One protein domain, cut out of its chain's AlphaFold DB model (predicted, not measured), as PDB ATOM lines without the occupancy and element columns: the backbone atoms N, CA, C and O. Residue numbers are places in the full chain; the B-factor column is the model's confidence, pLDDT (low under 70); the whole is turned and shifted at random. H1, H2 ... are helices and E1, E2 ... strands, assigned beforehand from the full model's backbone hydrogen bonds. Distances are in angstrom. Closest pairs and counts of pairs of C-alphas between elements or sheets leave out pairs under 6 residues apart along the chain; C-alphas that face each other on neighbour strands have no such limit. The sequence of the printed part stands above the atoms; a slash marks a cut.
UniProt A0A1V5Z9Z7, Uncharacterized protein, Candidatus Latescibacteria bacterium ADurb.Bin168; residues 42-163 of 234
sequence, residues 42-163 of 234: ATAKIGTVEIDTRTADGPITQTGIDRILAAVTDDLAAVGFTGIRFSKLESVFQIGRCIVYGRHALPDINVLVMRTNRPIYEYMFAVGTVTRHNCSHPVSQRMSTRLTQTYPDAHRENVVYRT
ATOM      1  N   ALA A  42       6.966  18.374  57.085       66.38
ATOM      2  CA  ALA A  42       7.281  17.390  56.061       66.38
ATOM      3  C   ALA A  42       7.057  17.976  54.663       66.38
ATOM      4  O   ALA A  42       6.007  18.551  54.376       66.38
ATOM      5  N   THR A  43       8.052  17.799  53.804       73.56
ATOM      6  CA  THR A  43       7.970  18.107  52.379       73.56
ATOM      7  C   THR A  43       7.411  16.905  51.627       73.56
ATOM      8  O   THR A  43       7.768  15.762  51.918       73.56
ATOM      9  N   ALA A  44       6.563  17.157  50.639       75.94
ATOM     10  CA  ALA A  44       5.956  16.149  49.786       75.94
ATOM     11  C   ALA A  44       6.573  16.205  48.375       75.94
ATOM     12  O   ALA A  44       7.113  17.238  47.984       75.94
ATOM     13  N   LYS A  45       6.535  15.098  47.624       83.38
ATOM     14  CA  LYS A  45       7.080  15.019  46.256       83.38
ATOM     15  C   LYS A  45       6.199  15.803  45.280       83.38
ATOM     16  O   LYS A  45       5.153  15.309  44.882       83.38
ATOM     17  N   ILE A  46       6.631  16.987  44.865       87.19
ATOM     18  CA  ILE A  46       5.845  17.862  43.985       87.19
ATOM     19  C   ILE A  46       5.971  17.431  42.525       87.19
ATOM     20  O   ILE A  46       4.994  17.462  41.784       87.19
ATOM     21  N   GLY A  47       7.157  17.005  42.101       88.50
ATOM     22  CA  GLY A  47       7.419  16.794  40.687       88.50
ATOM     23  C   GLY A  47       8.740  16.106  40.405       88.50
ATOM     24  O   GLY A  47       9.468  15.699  41.317       88.50
ATOM     25  N   THR A  48       9.052  15.997  39.122       90.62
ATOM     26  CA  THR A  48      10.382  15.612  38.645       90.62
ATOM     27  C   THR A  48      10.895  16.639  37.656       90.62
ATOM     28  O   THR A  48      10.114  17.168  36.874       90.62
ATOM     29  N   VAL A  49      12.198  16.904  37.700       90.38
ATOM     30  CA  VAL A  49      12.895  17.742  36.726       90.38
ATOM     31  C   VAL A  49      13.832  16.849  35.934       90.38
ATOM     32  O   VAL A  49      14.666  16.149  36.515       90.38
ATOM     33  N   GLU A  50      13.670  16.871  34.622       89.31
ATOM     34  CA  GLU A  50      14.536  16.207  33.660       89.31
ATOM     35  C   GLU A  50      15.327  17.266  32.904       89.31
ATOM     36  O   GLU A  50      14.770  18.214  32.351       89.31
ATOM     37  N   ILE A  51      16.646  17.123  32.944       85.00
ATOM     38  CA  ILE A  51      17.603  18.057  32.373       85.00
ATOM     39  C   ILE A  51      18.404  17.312  31.323       85.00
ATOM     40  O   ILE A  51      19.155  16.395  31.662       85.00
ATOM     41  N   ASP A  52      18.280  17.721  30.064       78.62
ATOM     42  CA  ASP A  52      19.226  17.281  29.049       78.62
ATOM     43  C   ASP A  52      20.610  17.867  29.367       78.62
ATOM     44  O   ASP A  52      20.818  19.084  29.372       78.62
ATOM     45  N   THR A  53      21.551  16.993  29.724       70.00
ATOM     46  CA  THR A  53      22.898  17.404  30.137       70.00
ATOM     47  C   THR A  53      23.808  17.677  28.948       70.00
ATOM     48  O   THR A  53      24.909  18.196  29.152       70.00
ATOM     49  N   ARG A  54      23.372  17.381  27.713       66.25
ATOM     50  CA  ARG A  54      24.080  17.746  26.484       66.25
ATOM     51  C   ARG A  54      23.221  18.656  25.620       66.25
ATOM     52  O   ARG A  54      22.148  18.300  25.166       66.25
ATOM     53  N   THR A  55      23.757  19.830  25.330       63.25
ATOM     54  CA  THR A  55      23.184  20.755  24.352       63.25
ATOM     55  C   THR A  55      24.006  20.722  23.066       63.25
ATOM     56  O   THR A  55      25.112  20.176  23.049       63.25
ATOM     57  N   ALA A  56      23.492  21.326  21.990       59.56
ATOM     58  CA  ALA A  56      24.223  21.461  20.726       59.56
ATOM     59  C   ALA A  56      25.597  22.145  20.894       59.56
ATOM     60  O   ALA A  56      26.520  21.858  20.135       59.56
ATOM     61  N   ASP A  57      25.741  22.983  21.925       56.78
ATOM     62  CA  ASP A  57      26.945  23.760  22.226       56.78
ATOM     63  C   ASP A  57      27.873  23.085  23.263       56.78
ATOM     64  O   ASP A  57      28.912  23.639  23.621       56.78
ATOM     65  N   GLY A  58      27.525  21.887  23.750       64.62
ATOM     66  CA  GLY A  58      28.314  21.132  24.728       64.62
ATOM     67  C   GLY A  58      27.550  20.760  26.008       64.62
ATOM     68  O   GLY A  58      26.324  20.908  26.080       64.62
ATOM     69  N   PRO A  59      28.247  20.211  27.021       71.75
ATOM     70  CA  PRO A  59      27.624  19.817  28.280       71.75
ATOM     71  C   PRO A  59      27.103  21.032  29.054       71.75
ATOM     72  O   PRO A  59      27.733  22.091  29.069       71.75
ATOM     73  N   ILE A  60      25.968  20.871  29.734       76.06
ATOM     74  CA  ILE A  60      25.427  21.923  30.595       76.06
ATOM     75  C   ILE A  60      26.360  22.165  31.791       76.06
ATOM     76  O   ILE A  60      26.847  21.230  32.428       76.06
ATOM     77  N   THR A  61      26.626  23.432  32.102       80.00
ATOM     78  CA  THR A  61      27.432  23.802  33.271       80.00
ATOM     79  C   THR A  61      26.606  23.710  34.552       80.00
ATOM     80  O   THR A  61      25.379  23.829  34.521       80.00
ATOM     81  N   GLN A  62      27.274  23.584  35.705       81.94
ATOM     82  CA  GLN A  62      26.594  23.625  37.006       81.94
ATOM     83  C   GLN A  62      25.780  24.916  37.177       81.94
ATOM     84  O   GLN A  62      24.631  24.868  37.593       81.94
ATOM     85  N   THR A  63      26.317  26.057  36.738       82.19
ATOM     86  CA  THR A  63      25.594  27.337  36.734       82.19
ATOM     87  C   THR A  63      24.324  27.295  35.878       82.19
ATOM     88  O   THR A  63      23.324  27.919  36.226       82.19
ATOM     89  N   GLY A  64      24.336  26.566  34.757       80.06
ATOM     90  CA  GLY A  64      23.145  26.342  33.936       80.06
ATOM     91  C   GLY A  64      22.089  25.514  34.669       80.06
ATOM     92  O   GLY A  64      20.915  25.879  34.659       80.06
ATOM     93  N   ILE A  65      22.516  24.454  35.360       84.19
ATOM     94  CA  ILE A  65      21.646  23.629  36.210       84.19
ATOM     95  C   ILE A  65      21.032  24.482  37.326       84.19
ATOM     96  O   ILE A  65      19.817  24.464  37.501       84.19
ATOM     97  N   ASP A  66      21.831  25.284  38.030       85.56
ATOM     98  CA  ASP A  66      21.354  26.120  39.136       85.56
ATOM     99  C   ASP A  66      20.285  27.123  38.671       85.56
ATOM    100  O   ASP A  66      19.278  27.313  39.350       85.56
ATOM    101  N   ARG A  67      20.443  27.706  37.472       84.12
ATOM    102  CA  ARG A  67      19.429  28.586  36.864       84.12
ATOM    103  C   ARG A  67      18.136  27.848  36.522       84.12
ATOM    104  O   ARG A  67      17.058  28.389  36.749       84.12
ATOM    105  N   ILE A  68      18.226  26.621  36.004       86.56
ATOM    106  CA  ILE A  68      17.050  25.779  35.729       86.56
ATOM    107  C   ILE A  68      16.303  25.480  37.029       86.56
ATOM    108  O   ILE A  68      15.089  25.659  37.100       86.56
ATOM    109  N   LEU A  69      17.022  25.056  38.070       89.75
ATOM    110  CA  LEU A  69      16.420  24.735  39.362       89.75
ATOM    111  C   LEU A  69      15.827  25.980  40.041       89.75
ATOM    112  O   LEU A  69      14.763  25.881  40.653       89.75
ATOM    113  N   ALA A  70      16.455  27.151  39.893       88.69
ATOM    114  CA  ALA A  70      15.909  28.422  40.366       88.69
ATOM    115  C   ALA A  70      14.593  28.768  39.652       88.69
ATOM    116  O   ALA A  70      13.601  29.041  40.316       88.69
ATOM    117  N   ALA A  71      14.532  28.631  38.326       88.56
ATOM    118  CA  ALA A  71      13.305  28.881  37.575       88.56
ATOM    119  C   ALA A  71      12.155  27.936  37.972       88.56
ATOM    120  O   ALA A  71      11.015  28.367  38.131       88.56
ATOM    121  N   VAL A  72      12.451  26.648  38.186       90.50
ATOM    122  CA  VAL A  72      11.475  25.692  38.741       90.50
ATOM    123  C   VAL A  72      11.045  26.101  40.154       90.50
ATOM    124  O   VAL A  72       9.880  25.951  40.511       90.50
ATOM    125  N   THR A  73      11.965  26.624  40.966       91.81
ATOM    126  CA  THR A  73      11.651  27.111  42.317       91.81
ATOM    127  C   THR A  73      10.686  28.294  42.273       91.81
ATOM    128  O   THR A  73       9.697  28.280  43.004       91.81
ATOM    129  N   ASP A  74      10.930  29.268  41.397       88.94
ATOM    130  CA  ASP A  74      10.086  30.455  41.243       88.94
ATOM    131  C   ASP A  74       8.684  30.096  40.728       88.94
ATOM    132  O   ASP A  74       7.682  30.577  41.258       88.94
ATOM    133  N   ASP A  75       8.596  29.180  39.761       89.00
ATOM    134  CA  ASP A  75       7.323  28.659  39.251       89.00
ATOM    135  C   ASP A  75       6.496  27.970  40.343       89.00
ATOM    136  O   ASP A  75       5.305  28.237  40.510       89.00
ATOM    137  N   LEU A  76       7.140  27.109  41.135       88.94
ATOM    138  CA  LEU A  76       6.492  26.422  42.246       88.94
ATOM    139  C   LEU A  76       6.082  27.390  43.364       88.94
ATOM    140  O   LEU A  76       5.027  27.208  43.976       88.94
ATOM    141  N   ALA A  77       6.883  28.423  43.624       88.38
ATOM    142  CA  ALA A  77       6.544  29.469  44.582       88.38
ATOM    143  C   ALA A  77       5.321  30.282  44.131       88.38
ATOM    144  O   ALA A  77       4.457  30.587  44.957       88.38
ATOM    145  N   ALA A  78       5.194  30.562  42.830       86.12
ATOM    146  CA  ALA A  78       4.042  31.265  42.264       86.12
ATOM    147  C   ALA A  78       2.721  30.500  42.464       86.12
ATOM    148  O   ALA A  78       1.672  31.117  42.644       86.12
ATOM    149  N   VAL A  79       2.769  29.164  42.504       85.25
ATOM    150  CA  VAL A  79       1.616  28.311  42.839       85.25
ATOM    151  C   VAL A  79       1.585  27.903  44.317       85.25
ATOM    152  O   VAL A  79       0.986  26.892  44.650       85.25
ATOM    153  N   GLY A  80       2.225  28.658  45.219       84.00
ATOM    154  CA  GLY A  80       2.045  28.521  46.669       84.00
ATOM    155  C   GLY A  80       2.874  27.432  47.363       84.00
ATOM    156  O   GLY A  80       2.625  27.139  48.542       84.00
ATOM    157  N   PHE A  81       3.859  26.829  46.684       87.19
ATOM    158  CA  PHE A  81       4.826  25.941  47.335       87.19
ATOM    159  C   PHE A  81       5.956  26.719  48.021       87.19
ATOM    160  O   PHE A  81       6.424  27.758  47.580       87.19
ATOM    161  N   THR A  82       6.425  26.169  49.133       86.31
ATOM    162  CA  THR A  82       7.460  26.715  50.010       86.31
ATOM    163  C   THR A  82       8.379  25.590  50.476       86.31
ATOM    164  O   THR A  82       8.033  24.407  50.385       86.31
ATOM    165  N   GLY A  83       9.567  25.938  50.982       84.69
ATOM    166  CA  GLY A  83      10.536  24.944  51.460       84.69
ATOM    167  C   GLY A  83      10.963  23.962  50.366       84.69
ATOM    168  O   GLY A  83      11.107  22.769  50.641       84.69
ATOM    169  N   ILE A  84      11.094  24.462  49.134       89.81
ATOM    170  CA  ILE A  84      11.399  23.674  47.943       89.81
ATOM    171  C   ILE A  84      12.821  23.117  48.052       89.81
ATOM    172  O   ILE A  84      13.754  23.819  48.443       89.81
ATOM    173  N   ARG A  85      12.977  21.825  47.761       90.75
ATOM    174  CA  ARG A  85      14.246  21.096  47.817       90.75
ATOM    175  C   ARG A  85      14.335  20.123  46.656       90.75
ATOM    176  O   ARG A  85      13.355  19.460  46.329       90.75
ATOM    177  N   PHE A  86      15.530  19.976  46.106       91.25
ATOM    178  CA  PHE A  86      15.811  19.018  45.043       91.25
ATOM    179  C   PHE A  86      16.590  17.832  45.603       91.25
ATOM    180  O   PHE A  86      17.453  17.993  46.470       91.25
ATOM    181  N   SER A  87      16.283  16.628  45.125       90.25
ATOM    182  CA  SER A  87      17.178  15.491  45.319       90.25
ATOM    183  C   SER A  87      18.499  15.741  44.595       90.25
ATOM    184  O   SER A  87      18.594  16.594  43.710       90.25
ATOM    185  N   LYS A  88      19.511  14.934  44.919       86.50
ATOM    186  CA  LYS A  88      20.716  14.869  44.095       86.50
ATOM    187  C   LYS A  88      20.319  14.574  42.642       86.50
ATOM    188  O   LYS A  88      19.402  13.785  42.406       86.50
ATOM    189  N   LEU A  89      20.992  15.237  41.703       84.19
ATOM    190  CA  LEU A  89      20.834  14.974  40.279       84.19
ATOM    191  C   LEU A  89      21.459  13.611  39.965       84.19
ATOM    192  O   LEU A  89      22.660  13.410  40.161       84.19
ATOM    193  N   GLU A  90      20.639  12.677  39.502       82.00
ATOM    194  CA  GLU A  90      21.080  11.366  39.036       82.00
ATOM    195  C   GLU A  90      21.214  11.422  37.515       82.00
ATOM    196  O   GLU A  90      20.253  11.725  36.812       82.00
ATOM    197  N   SER A  91      22.422  11.186  37.002       74.75
ATOM    198  CA  SER A  91      22.690  11.208  35.563       74.75
ATOM    199  C   SER A  91      22.574   9.803  34.988       74.75
ATOM    200  O   SER A  91      23.360   8.921  35.333       74.75
ATOM    201  N   VAL A  92      21.632   9.615  34.069       61.81
ATOM    202  CA  VAL A  92      21.411   8.367  33.338       61.81
ATOM    203  C   VAL A  92      21.420   8.704  31.851       61.81
ATOM    204  O   VAL A  92      20.574   9.454  31.384       61.81
ATOM    205  N   PHE A  93      22.403   8.189  31.105       58.88
ATOM    206  CA  PHE A  93      22.494   8.356  29.645       58.88
ATOM    207  C   PHE A  93      22.281   9.802  29.148       58.88
ATOM    208  O   PHE A  93      21.448  10.044  28.286       58.88
ATOM    209  N   GLN A  94      23.052  10.760  29.678       70.81
ATOM    210  CA  GLN A  94      23.001  12.188  29.300       70.81
ATOM    211  C   GLN A  94      21.729  12.934  29.741       70.81
ATOM    212  O   GLN A  94      21.630  14.138  29.518       70.81
ATOM    213  N   ILE A  95      20.815  12.280  30.453       77.50
ATOM    214  CA  ILE A  95      19.666  12.922  31.083       77.50
ATOM    215  C   ILE A  95      19.902  12.942  32.593       77.50
ATOM    216  O   ILE A  95      20.071  11.905  33.239       77.50
ATOM    217  N   GLY A  96      19.945  14.142  33.159       82.50
ATOM    218  CA  GLY A  96      19.971  14.365  34.593       82.50
ATOM    219  C   GLY A  96      18.547  14.411  35.125       82.50
ATOM    220  O   GLY A  96      17.753  15.234  34.679       82.50
ATOM    221  N   ARG A  97      18.216  13.564  36.098       87.88
ATOM    222  CA  ARG A  97      16.908  13.577  36.754       87.88
ATOM    223  C   ARG A  97      17.045  13.950  38.218       87.88
ATOM    224  O   ARG A  97      17.880  13.401  38.934       87.88
ATOM    225  N   CYS A  98      16.199  14.860  38.684       90.44
ATOM    226  CA  CYS A  98      16.027  15.103  40.110       90.44
ATOM    227  C   CYS A  98      14.546  15.157  40.488       90.44
ATOM    228  O   CYS A  98      13.661  15.431  39.675       90.44
ATOM    229  N   ILE A  99      14.269  14.839  41.747       90.06
ATOM    230  CA  ILE A  99      12.941  14.916  42.337       90.06
ATOM    231  C   ILE A  99      12.842  16.242  43.080       90.06
ATOM    232  O   ILE A  99      13.709  16.557  43.895       90.06
ATOM    233  N   VAL A 100      11.765  16.987  42.834       91.56
ATOM    234  CA  VAL A 100      11.466  18.210  43.579       91.56
ATOM    235  C   VAL A 100      10.470  17.917  44.693       91.56
ATOM    236  O   VAL A 100       9.419  17.299  44.493       91.56
ATOM    237  N   TYR A 101      10.825  18.361  45.891       88.12
ATOM    238  CA  TYR A 101      10.034  18.269  47.105       88.12
ATOM    239  C   TYR A 101       9.689  19.663  47.601       88.12
ATOM    240  O   TYR A 101      10.459  20.598  47.416       88.12
ATOM    241  N   GLY A 102       8.572  19.801  48.300       85.75
ATOM    242  CA  GLY A 102       8.239  21.045  48.982       85.75
ATOM    243  C   GLY A 102       6.912  20.950  49.712       85.75
ATOM    244  O   GLY A 102       6.381  19.858  49.927       85.75
ATOM    245  N   ARG A 103       6.403  22.096  50.147       81.94
ATOM    246  CA  ARG A 103       5.210  22.195  50.980       81.94
ATOM    247  C   ARG A 103       4.298  23.296  50.473       81.94
ATOM    248  O   ARG A 103       4.724  24.427  50.309       81.94
ATOM    249  N   HIS A 104       3.030  22.983  50.308       82.69
ATOM    250  CA  HIS A 104       2.009  23.921  49.891       82.69
ATOM    251  C   HIS A 104       1.337  24.618  51.088       82.69
ATOM    252  O   HIS A 104       1.209  24.025  52.164       82.69
ATOM    253  N   ALA A 105       0.873  25.858  50.919       71.06
ATOM    254  CA  ALA A 105       0.099  26.559  51.951       71.06
ATOM    255  C   ALA A 105      -1.253  25.872  52.233       71.06
ATOM    256  O   ALA A 105      -1.636  25.676  53.385       71.06
ATOM    257  N   LEU A 106      -1.945  25.431  51.175       73.50
ATOM    258  CA  LEU A 106      -3.169  24.630  51.273       73.50
ATOM    259  C   LEU A 106      -2.894  23.214  51.823       73.50
ATOM    260  O   LEU A 106      -2.197  22.427  51.169       73.50
ATOM    261  N   PRO A 107      -3.485  22.840  52.972       66.19
ATOM    262  CA  PRO A 107      -3.238  21.548  53.607       66.19
ATOM    263  C   PRO A 107      -3.676  20.349  52.766       66.19
ATOM    264  O   PRO A 107      -2.975  19.342  52.736       66.19
ATOM    265  N   ASP A 108      -4.796  20.453  52.051       67.44
ATOM    266  CA  ASP A 108      -5.340  19.351  51.250       67.44
ATOM    267  C   ASP A 108      -4.380  18.913  50.138       67.44
ATOM    268  O   ASP A 108      -4.269  17.725  49.837       67.44
ATOM    269  N   ILE A 109      -3.648  19.868  49.558       71.00
ATOM    270  CA  ILE A 109      -2.648  19.606  48.520       71.00
ATOM    271  C   ILE A 109      -1.472  18.847  49.132       71.00
ATOM    272  O   ILE A 109      -1.110  17.784  48.638       71.00
ATOM    273  N   ASN A 110      -0.955  19.295  50.281       68.31
ATOM    274  CA  ASN A 110       0.095  18.563  51.001       68.31
ATOM    275  C   ASN A 110      -0.307  17.122  51.321       68.31
ATOM    276  O   ASN A 110       0.515  16.212  51.236       68.31
ATOM    277  N   VAL A 111      -1.564  16.902  51.696       65.19
ATOM    278  CA  VAL A 111      -2.080  15.574  52.048       65.19
ATOM    279  C   VAL A 111      -2.134  14.672  50.837       65.19
ATOM    280  O   VAL A 111      -1.699  13.523  50.906       65.19
ATOM    281  N   LEU A 112      -2.686  15.178  49.739       63.69
ATOM    282  CA  LEU A 112      -2.840  14.422  48.507       63.69
ATOM    283  C   LEU A 112      -1.475  14.031  47.926       63.69
ATOM    284  O   LEU A 112      -1.288  12.876  47.528       63.69
ATOM    285  N   VAL A 113      -0.499  14.940  47.976       64.88
ATOM    286  CA  VAL A 113       0.876  14.653  47.554       64.88
ATOM    287  C   VAL A 113       1.543  13.636  48.487       64.88
ATOM    288  O   VAL A 113       2.121  12.657  48.016       64.88
ATOM    289  N   MET A 114       1.414  13.798  49.812       65.81
ATOM    290  CA  MET A 114       1.992  12.853  50.779       65.81
ATOM    291  C   MET A 114       1.386  11.446  50.683       65.81
ATOM    292  O   MET A 114       2.109  10.465  50.828       65.81
ATOM    293  N   ARG A 115       0.076  11.324  50.425       64.25
ATOM    294  CA  ARG A 115      -0.611  10.025  50.308       64.25
ATOM    295  C   ARG A 115      -0.205   9.258  49.064       64.25
ATOM    296  O   ARG A 115      -0.012   8.048  49.117       64.25
ATOM    297  N   THR A 116      -0.164   9.948  47.931       65.50
ATOM    298  CA  THR A 116      -0.017   9.274  46.640       65.50
ATOM    299  C   THR A 116       1.434   9.081  46.245       65.50
ATOM    300  O   THR A 116       1.724   8.178  45.462       65.50
ATOM    301  N   ASN A 117       2.345   9.908  46.773       69.25
ATOM    302  CA  ASN A 117       3.739   9.973  46.335       69.25
ATOM    303  C   ASN A 117       3.866  10.107  44.800       69.25
ATOM    304  O   ASN A 117       4.862   9.699  44.194       69.25
ATOM    305  N   ARG A 118       2.820  10.640  44.157       78.56
ATOM    306  CA  ARG A 118       2.765  10.879  42.720       78.56
ATOM    307  C   ARG A 118       3.179  12.327  42.467       78.56
ATOM    308  O   ARG A 118       2.675  13.207  43.162       78.56
ATOM    309  N   PRO A 119       4.080  12.575  41.501       83.00
ATOM    310  CA  PRO A 119       4.377  13.934  41.078       83.00
ATOM    311  C   PRO A 119       3.111  14.595  40.513       83.00
ATOM    312  O   PRO A 119       2.273  13.933  39.898       83.00
ATOM    313  N   ILE A 120       2.969  15.894  40.757       84.94
ATOM    314  CA  ILE A 120       1.963  16.758  40.134       84.94
ATOM    315  C   ILE A 120       2.480  17.222  38.772       84.94
ATOM    316  O   ILE A 120       1.737  17.180  37.793       84.94
ATOM    317  N   TYR A 121       3.753  17.626  38.732       88.19
ATOM    318  CA  TYR A 121       4.378  18.220  37.559       88.19
ATOM    319  C   TYR A 121       5.598  17.434  37.080       88.19
ATOM    320  O   TYR A 121       6.384  16.901  37.873       88.19
ATOM    321  N   GLU A 122       5.784  17.451  35.769       89.06
ATOM    322  CA  GLU A 122       7.006  17.061  35.082       89.06
ATOM    323  C   GLU A 122       7.606  18.305  34.432       89.06
ATOM    324  O   GLU A 122       6.966  18.969  33.618       89.06
ATOM    325  N   TYR A 123       8.826  18.643  34.834       89.56
ATOM    326  CA  TYR A 123       9.599  19.717  34.234       89.56
ATOM    327  C   TYR A 123      10.604  19.108  33.273       89.56
ATOM    328  O   TYR A 123      11.391  18.249  33.671       89.56
ATOM    329  N   MET A 124      10.590  19.570  32.031       86.44
ATOM    330  CA  MET A 124      11.539  19.144  31.013       86.44
ATOM    331  C   MET A 124      12.377  20.338  30.587       86.44
ATOM    332  O   MET A 124      11.842  21.393  30.248       86.44
ATOM    333  N   PHE A 125      13.694  20.175  30.607       83.38
ATOM    334  CA  PHE A 125      14.607  21.118  29.986       83.38
ATOM    335  C   PHE A 125      15.096  20.569  28.650       83.38
ATOM    336  O   PHE A 125      15.816  19.572  28.606       83.38
ATOM    337  N   ALA A 126      14.722  21.257  27.574       73.00
ATOM    338  CA  ALA A 126      15.159  20.967  26.217       73.00
ATOM    339  C   ALA A 126      15.365  22.278  25.450       73.00
ATOM    340  O   ALA A 126      14.598  23.230  25.619       73.00
ATOM    341  N   VAL A 127      16.391  22.331  24.591       69.56
ATOM    342  CA  VAL A 127      16.592  23.441  23.628       69.56
ATOM    343  C   VAL A 127      16.608  24.816  24.327       69.56
ATOM    344  O   VAL A 127      15.982  25.792  23.906       69.56
ATOM    345  N   GLY A 128      17.269  24.876  25.487       70.44
ATOM    346  CA  GLY A 128      17.399  26.105  26.263       70.44
ATOM    347  C   GLY A 128      16.115  26.588  26.945       70.44
ATOM    348  O   GLY A 128      16.103  27.724  27.427       70.44
ATOM    349  N   THR A 129      15.066  25.763  27.001       76.50
ATOM    350  CA  THR A 129      13.780  26.083  27.634       76.50
ATOM    351  C   THR A 129      13.405  25.087  28.710       76.50
ATOM    352  O   THR A 129      13.640  23.895  28.543       76.50
ATOM    353  N   VAL A 130      12.807  25.577  29.796       83.00
ATOM    354  CA  VAL A 130      12.154  24.734  30.809       83.00
ATOM    355  C   VAL A 130      10.652  24.777  30.567       83.00
ATOM    356  O   VAL A 130      10.043  25.846  30.659       83.00
ATOM    357  N   THR A 131      10.055  23.628  30.278       84.25
ATOM    358  CA  THR A 131       8.609  23.461  30.126       84.25
ATOM    359  C   THR A 131       8.043  22.720  31.330       84.25
ATOM    360  O   THR A 131       8.674  21.817  31.880       84.25
ATOM    361  N   ARG A 132       6.848  23.124  31.765       88.12
ATOM    362  CA  ARG A 132       6.086  22.462  32.829       88.12
ATOM    363  C   ARG A 132       4.936  21.691  32.200       88.12
ATOM    364  O   ARG A 132       4.139  22.280  31.474       88.12
ATOM    365  N   HIS A 133       4.821  20.418  32.551       86.00
ATOM    366  CA  HIS A 133       3.736  19.538  32.143       86.00
ATOM    367  C   HIS A 133       2.986  19.011  33.364       86.00
ATOM    368  O   HIS A 133       3.578  18.687  34.393       86.00
ATOM    369  N   ASN A 134       1.666  18.903  33.237       84.50
ATOM    370  CA  ASN A 134       0.832  18.222  34.218       84.50
ATOM    371  C   ASN A 134       0.981  16.704  34.072       84.50
ATOM    372  O   ASN A 134       0.806  16.164  32.980       84.50
ATOM    373  N   CYS A 135       1.241  15.994  35.172       83.25
ATOM    374  CA  CYS A 135       1.269  14.535  35.141       83.25
ATOM    375  C   CYS A 135      -0.126  13.976  34.806       83.25
ATOM    376  O   CYS A 135      -1.139  14.385  35.378       83.25
ATOM    377  N   SER A 136      -0.174  12.970  33.932       80.56
ATOM    378  CA  SER A 136      -1.416  12.368  33.418       80.56
ATOM    379  C   SER A 136      -2.199  11.539  34.442       80.56
ATOM    380  O   SER A 136      -3.347  11.166  34.203       80.56
ATOM    381  N   HIS A 137      -1.605  11.235  35.596       81.44
ATOM    382  CA  HIS A 137      -2.251  10.414  36.611       81.44
ATOM    383  C   HIS A 137      -3.507  11.123  37.167       81.44
ATOM    384  O   HIS A 137      -3.408  12.290  37.552       81.44
ATOM    385  N   PRO A 138      -4.664  10.443  37.332       80.06
ATOM    386  CA  PRO A 138      -5.928  11.095  37.713       80.06
ATOM    387  C   PRO A 138      -5.851  11.924  38.999       80.06
ATOM    388  O   PRO A 138      -6.481  12.969  39.140       80.06
ATOM    389  N   VAL A 139      -5.052  11.459  39.963       77.12
ATOM    390  CA  VAL A 139      -4.825  12.175  41.225       77.12
ATOM    391  C   VAL A 139      -3.998  13.448  41.009       77.12
ATOM    392  O   VAL A 139      -4.320  14.479  41.592       77.12
ATOM    393  N   SER A 140      -2.984  13.400  40.144       81.88
ATOM    394  CA  SER A 140      -2.165  14.560  39.778       81.88
ATOM    395  C   SER A 140      -2.982  15.588  38.998       81.88
ATOM    396  O   SER A 140      -2.917  16.771  39.312       81.88
ATOM    397  N   GLN A 141      -3.841  15.138  38.076       82.19
ATOM    398  CA  GLN A 141      -4.765  16.008  37.345       82.19
ATOM    399  C   GLN A 141      -5.728  16.738  38.284       82.19
ATOM    400  O   GLN A 141      -5.819  17.958  38.221       82.19
ATOM    401  N   ARG A 142      -6.381  16.033  39.222       80.25
ATOM    402  CA  ARG A 142      -7.259  16.677  40.220       80.25
ATOM    403  C   ARG A 142      -6.526  17.728  41.056       80.25
ATOM    404  O   ARG A 142      -7.110  18.758  41.385       80.25
ATOM    405  N   MET A 143      -5.271  17.463  41.422       79.62
ATOM    406  CA  MET A 143      -4.448  18.425  42.159       79.62
ATOM    407  C   MET A 143      -4.112  19.645  41.306       79.62
ATOM    408  O   MET A 143      -4.302  20.764  41.772       79.62
ATOM    409  N   SER A 144      -3.675  19.424  40.065       80.81
ATOM    410  CA  SER A 144      -3.384  20.488  39.107       80.81
ATOM    411  C   SER A 144      -4.610  21.371  38.866       80.81
ATOM    412  O   SER A 144      -4.535  22.571  39.082       80.81
ATOM    413  N   THR A 145      -5.786  20.791  38.597       82.44
ATOM    414  CA  THR A 145      -7.038  21.554  38.441       82.44
ATOM    415  C   THR A 145      -7.340  22.428  39.658       82.44
ATOM    416  O   THR A 145      -7.746  23.579  39.514       82.44
ATOM    417  N   ARG A 146      -7.122  21.909  40.871       80.69
ATOM    418  CA  ARG A 146      -7.349  22.673  42.102       80.69
ATOM    419  C   ARG A 146      -6.333  23.806  42.275       80.69
ATOM    420  O   ARG A 146      -6.704  24.883  42.739       80.69
ATOM    421  N   LEU A 147      -5.077  23.581  41.889       82.62
ATOM    422  CA  LEU A 147      -4.045  24.618  41.849       82.62
ATOM    423  C   LEU A 147      -4.383  25.691  40.814       82.62
ATOM    424  O   LEU A 147      -4.319  26.864  41.155       82.62
ATOM    425  N   THR A 148      -4.844  25.321  39.616       83.19
ATOM    426  CA  THR A 148      -5.322  26.267  38.593       83.19
ATOM    427  C   THR A 148      -6.477  27.121  39.105       83.19
ATOM    428  O   THR A 148      -6.489  28.326  38.890       83.19
ATOM    429  N   GLN A 149      -7.436  26.526  39.819       83.81
ATOM    430  CA  GLN A 149      -8.559  27.270  40.399       83.81
ATOM    431  C   GLN A 149      -8.124  28.235  41.509       83.81
ATOM    432  O   GLN A 149      -8.716  29.297  41.661       83.81
ATOM    433  N   THR A 150      -7.110  27.862  42.294       81.88
ATOM    434  CA  THR A 150      -6.627  28.679  43.420       81.88
ATOM    435  C   THR A 150      -5.674  29.783  42.952       81.88
ATOM    436  O   THR A 150      -5.707  30.889  43.481       81.88
ATOM    437  N   TYR A 151      -4.833  29.484  41.961       81.12
ATOM    438  CA  TYR A 151      -3.777  30.354  41.443       81.12
ATOM    439  C   TYR A 151      -3.872  30.461  39.911       81.12
ATOM    440  O   TYR A 151      -2.979  29.984  39.205       81.12
ATOM    441  N   PRO A 152      -4.941  31.070  39.368       77.00
ATOM    442  CA  PRO A 152      -5.188  31.095  37.925       77.00
ATOM    443  C   PRO A 152      -4.066  31.788  37.141       77.00
ATOM    444  O   PRO A 152      -3.660  31.306  36.085       77.00
ATOM    445  N   ASP A 153      -3.496  32.862  37.693       72.12
ATOM    446  CA  ASP A 153      -2.443  33.639  37.028       72.12
ATOM    447  C   ASP A 153      -1.088  32.919  36.989       72.12
ATOM    448  O   ASP A 153      -0.320  33.089  36.040       72.12
ATOM    449  N   ALA A 154      -0.810  32.068  37.981       68.19
ATOM    450  CA  ALA A 154       0.432  31.298  38.080       68.19
ATOM    451  C   ALA A 154       0.390  29.982  37.276       68.19
ATOM    452  O   ALA A 154       1.418  29.338  37.043       68.19
ATOM    453  N   HIS A 155      -0.795  29.571  36.821       66.75
ATOM    454  CA  HIS A 155      -1.000  28.284  36.162       66.75
ATOM    455  C   HIS A 155      -0.923  28.337  34.628       66.75
ATOM    456  O   HIS A 155      -1.366  27.401  33.959       66.75
ATOM    457  N   ARG A 156      -0.334  29.399  34.053       58.91
ATOM    458  CA  ARG A 156      -0.062  29.467  32.611       58.91
ATOM    459  C   ARG A 156       0.884  28.330  32.226       58.91
ATOM    460  O   ARG A 156       2.013  28.241  32.708       58.91
ATOM    461  N   GLU A 157       0.404  27.412  31.400       59.84
ATOM    462  CA  GLU A 157       1.261  26.419  30.764       59.84
ATOM    463  C   GLU A 157       2.094  27.112  29.683       59.84
ATOM    464  O   GLU A 157       1.599  27.997  28.979       59.84
ATOM    465  N   ASN A 158       3.369  26.723  29.588       64.25
ATOM    466  CA  ASN A 158       4.082  26.384  28.348       64.25
ATOM    467  C   ASN A 158       5.576  26.723  28.392       64.25
ATOM    468  O   ASN A 158       6.348  25.982  27.801       64.25
ATOM    469  N   VAL A 159       6.034  27.752  29.113       66.56
ATOM    470  CA  VAL A 159       7.477  28.031  29.267       66.56
ATOM    471  C   VAL A 159       7.741  28.751  30.586       66.56
ATOM    472  O   VAL A 159       7.160  29.802  30.833       66.56
ATOM    473  N   VAL A 160       8.641  28.204  31.404       73.06
ATOM    474  CA  VAL A 160       9.036  28.768  32.707       73.06
ATOM    475  C   VAL A 160      10.332  29.574  32.599       73.06
ATOM    476  O   VAL A 160      10.495  30.597  33.255       73.06
ATOM    477  N   TYR A 161      11.260  29.141  31.745       74.62
ATOM    478  CA  TYR A 161      12.558  29.794  31.573       74.62
ATOM    479  C   TYR A 161      13.067  29.646  30.146       74.62
ATOM    480  O   TYR A 161      12.894  28.592  29.532       74.62
ATOM    481  N   ARG A 162      13.707  30.703  29.636       67.38
ATOM    482  CA  ARG A 162      14.415  30.733  28.353       67.38
ATOM    483  C   ARG A 162      15.850  31.182  28.599       67.38
ATOM    484  O   ARG A 162      16.083  32.182  29.266       67.38
ATOM    485  N   THR A 163      16.799  30.434  28.060       65.31
ATOM    486  CA  THR A 163      18.227  30.786  28.073       65.31
ATOM    487  C   THR A 163      18.610  31.611  26.845       65.31
ATOM    488  O   THR A 163      17.970  31.500  25.801       65.31
TER     489      THR A 163
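AT A GLANCE: This is residues 42 to 163 of the 234 residues of an uncharacterized protein of Candidatus Latescibacteria bacterium ADurb.Bin168 (UniProt A0A1V5Z9Z7). What is the shape? A strongly twisted, branched sheet of six strands curls round one long helix, H1. At one end, H2 is on the opposite face with H3 beside it, and the closing unnamed stretch pairs through residues 161 to 162 with E6. What builds it? The 122 printed residues, with E1 H1 E2 E3 E4 H2 E5 E6 H3 in order, are of mixed class, helices and strands, and the sheet is mixed. The whole is compact, radius of gyration of the C-alphas 14.0 A, with spans of 43 by 26 by 25 A.

HOW THE PARTS SIT: Which strands are neighbours? E4, residues 95 to 104, has antiparallel E1, residues 44 to 52, on one side, with N 49 and O 98 at 2.9 A, and antiparallel E2, 81 to 86, and E3, 90 to 92, on the other, with N 85 and O 101 at 2.8 A and N 90 and O 97 at 2.9 A. E5, 121 to 126, is parallel to E1, with N 50 and O 123 at 2.8 A, and forms a hairpin with E6, 129 to 134, with N 124 and O 131 at 3.0 A. Where are the helices? H1, 62 to 78, and H2, 107 to 116, are on opposite faces; the closest C-alphas of H1 and E2 are Thr 73 and Ile 84, 6.6 A. H3, 138 to 150, only grazes the sheet and touches H2 with residues 139 to 143 alone, closest C-alphas Ile 109 and Met 143, 6.7 A, at a shallow tilt of 16 degrees, opposite ways. Every O i to N i+4 pair is within hydrogen-bond range in H1, H2 and H3.

IN THESE COORDINATES: How long are they? E4 measures 28.0 A, E1 24.6 A, H1 24.4 A and H3 18.5 A. Where are the anchors? C-alpha 44 is at (5.956, 16.149, 49.786) and C-alpha 150 at (-6.627, 28.679, 43.420).

THE WHOLE: How large is it? The farthest C-alphas, Asp 57 and Asp 108, are 43.6 A apart. Is it continuous and confident? The printed part has no cut and no long link; its mean pLDDT is 78.9, with 27 residues under 70, among them 110 to 117.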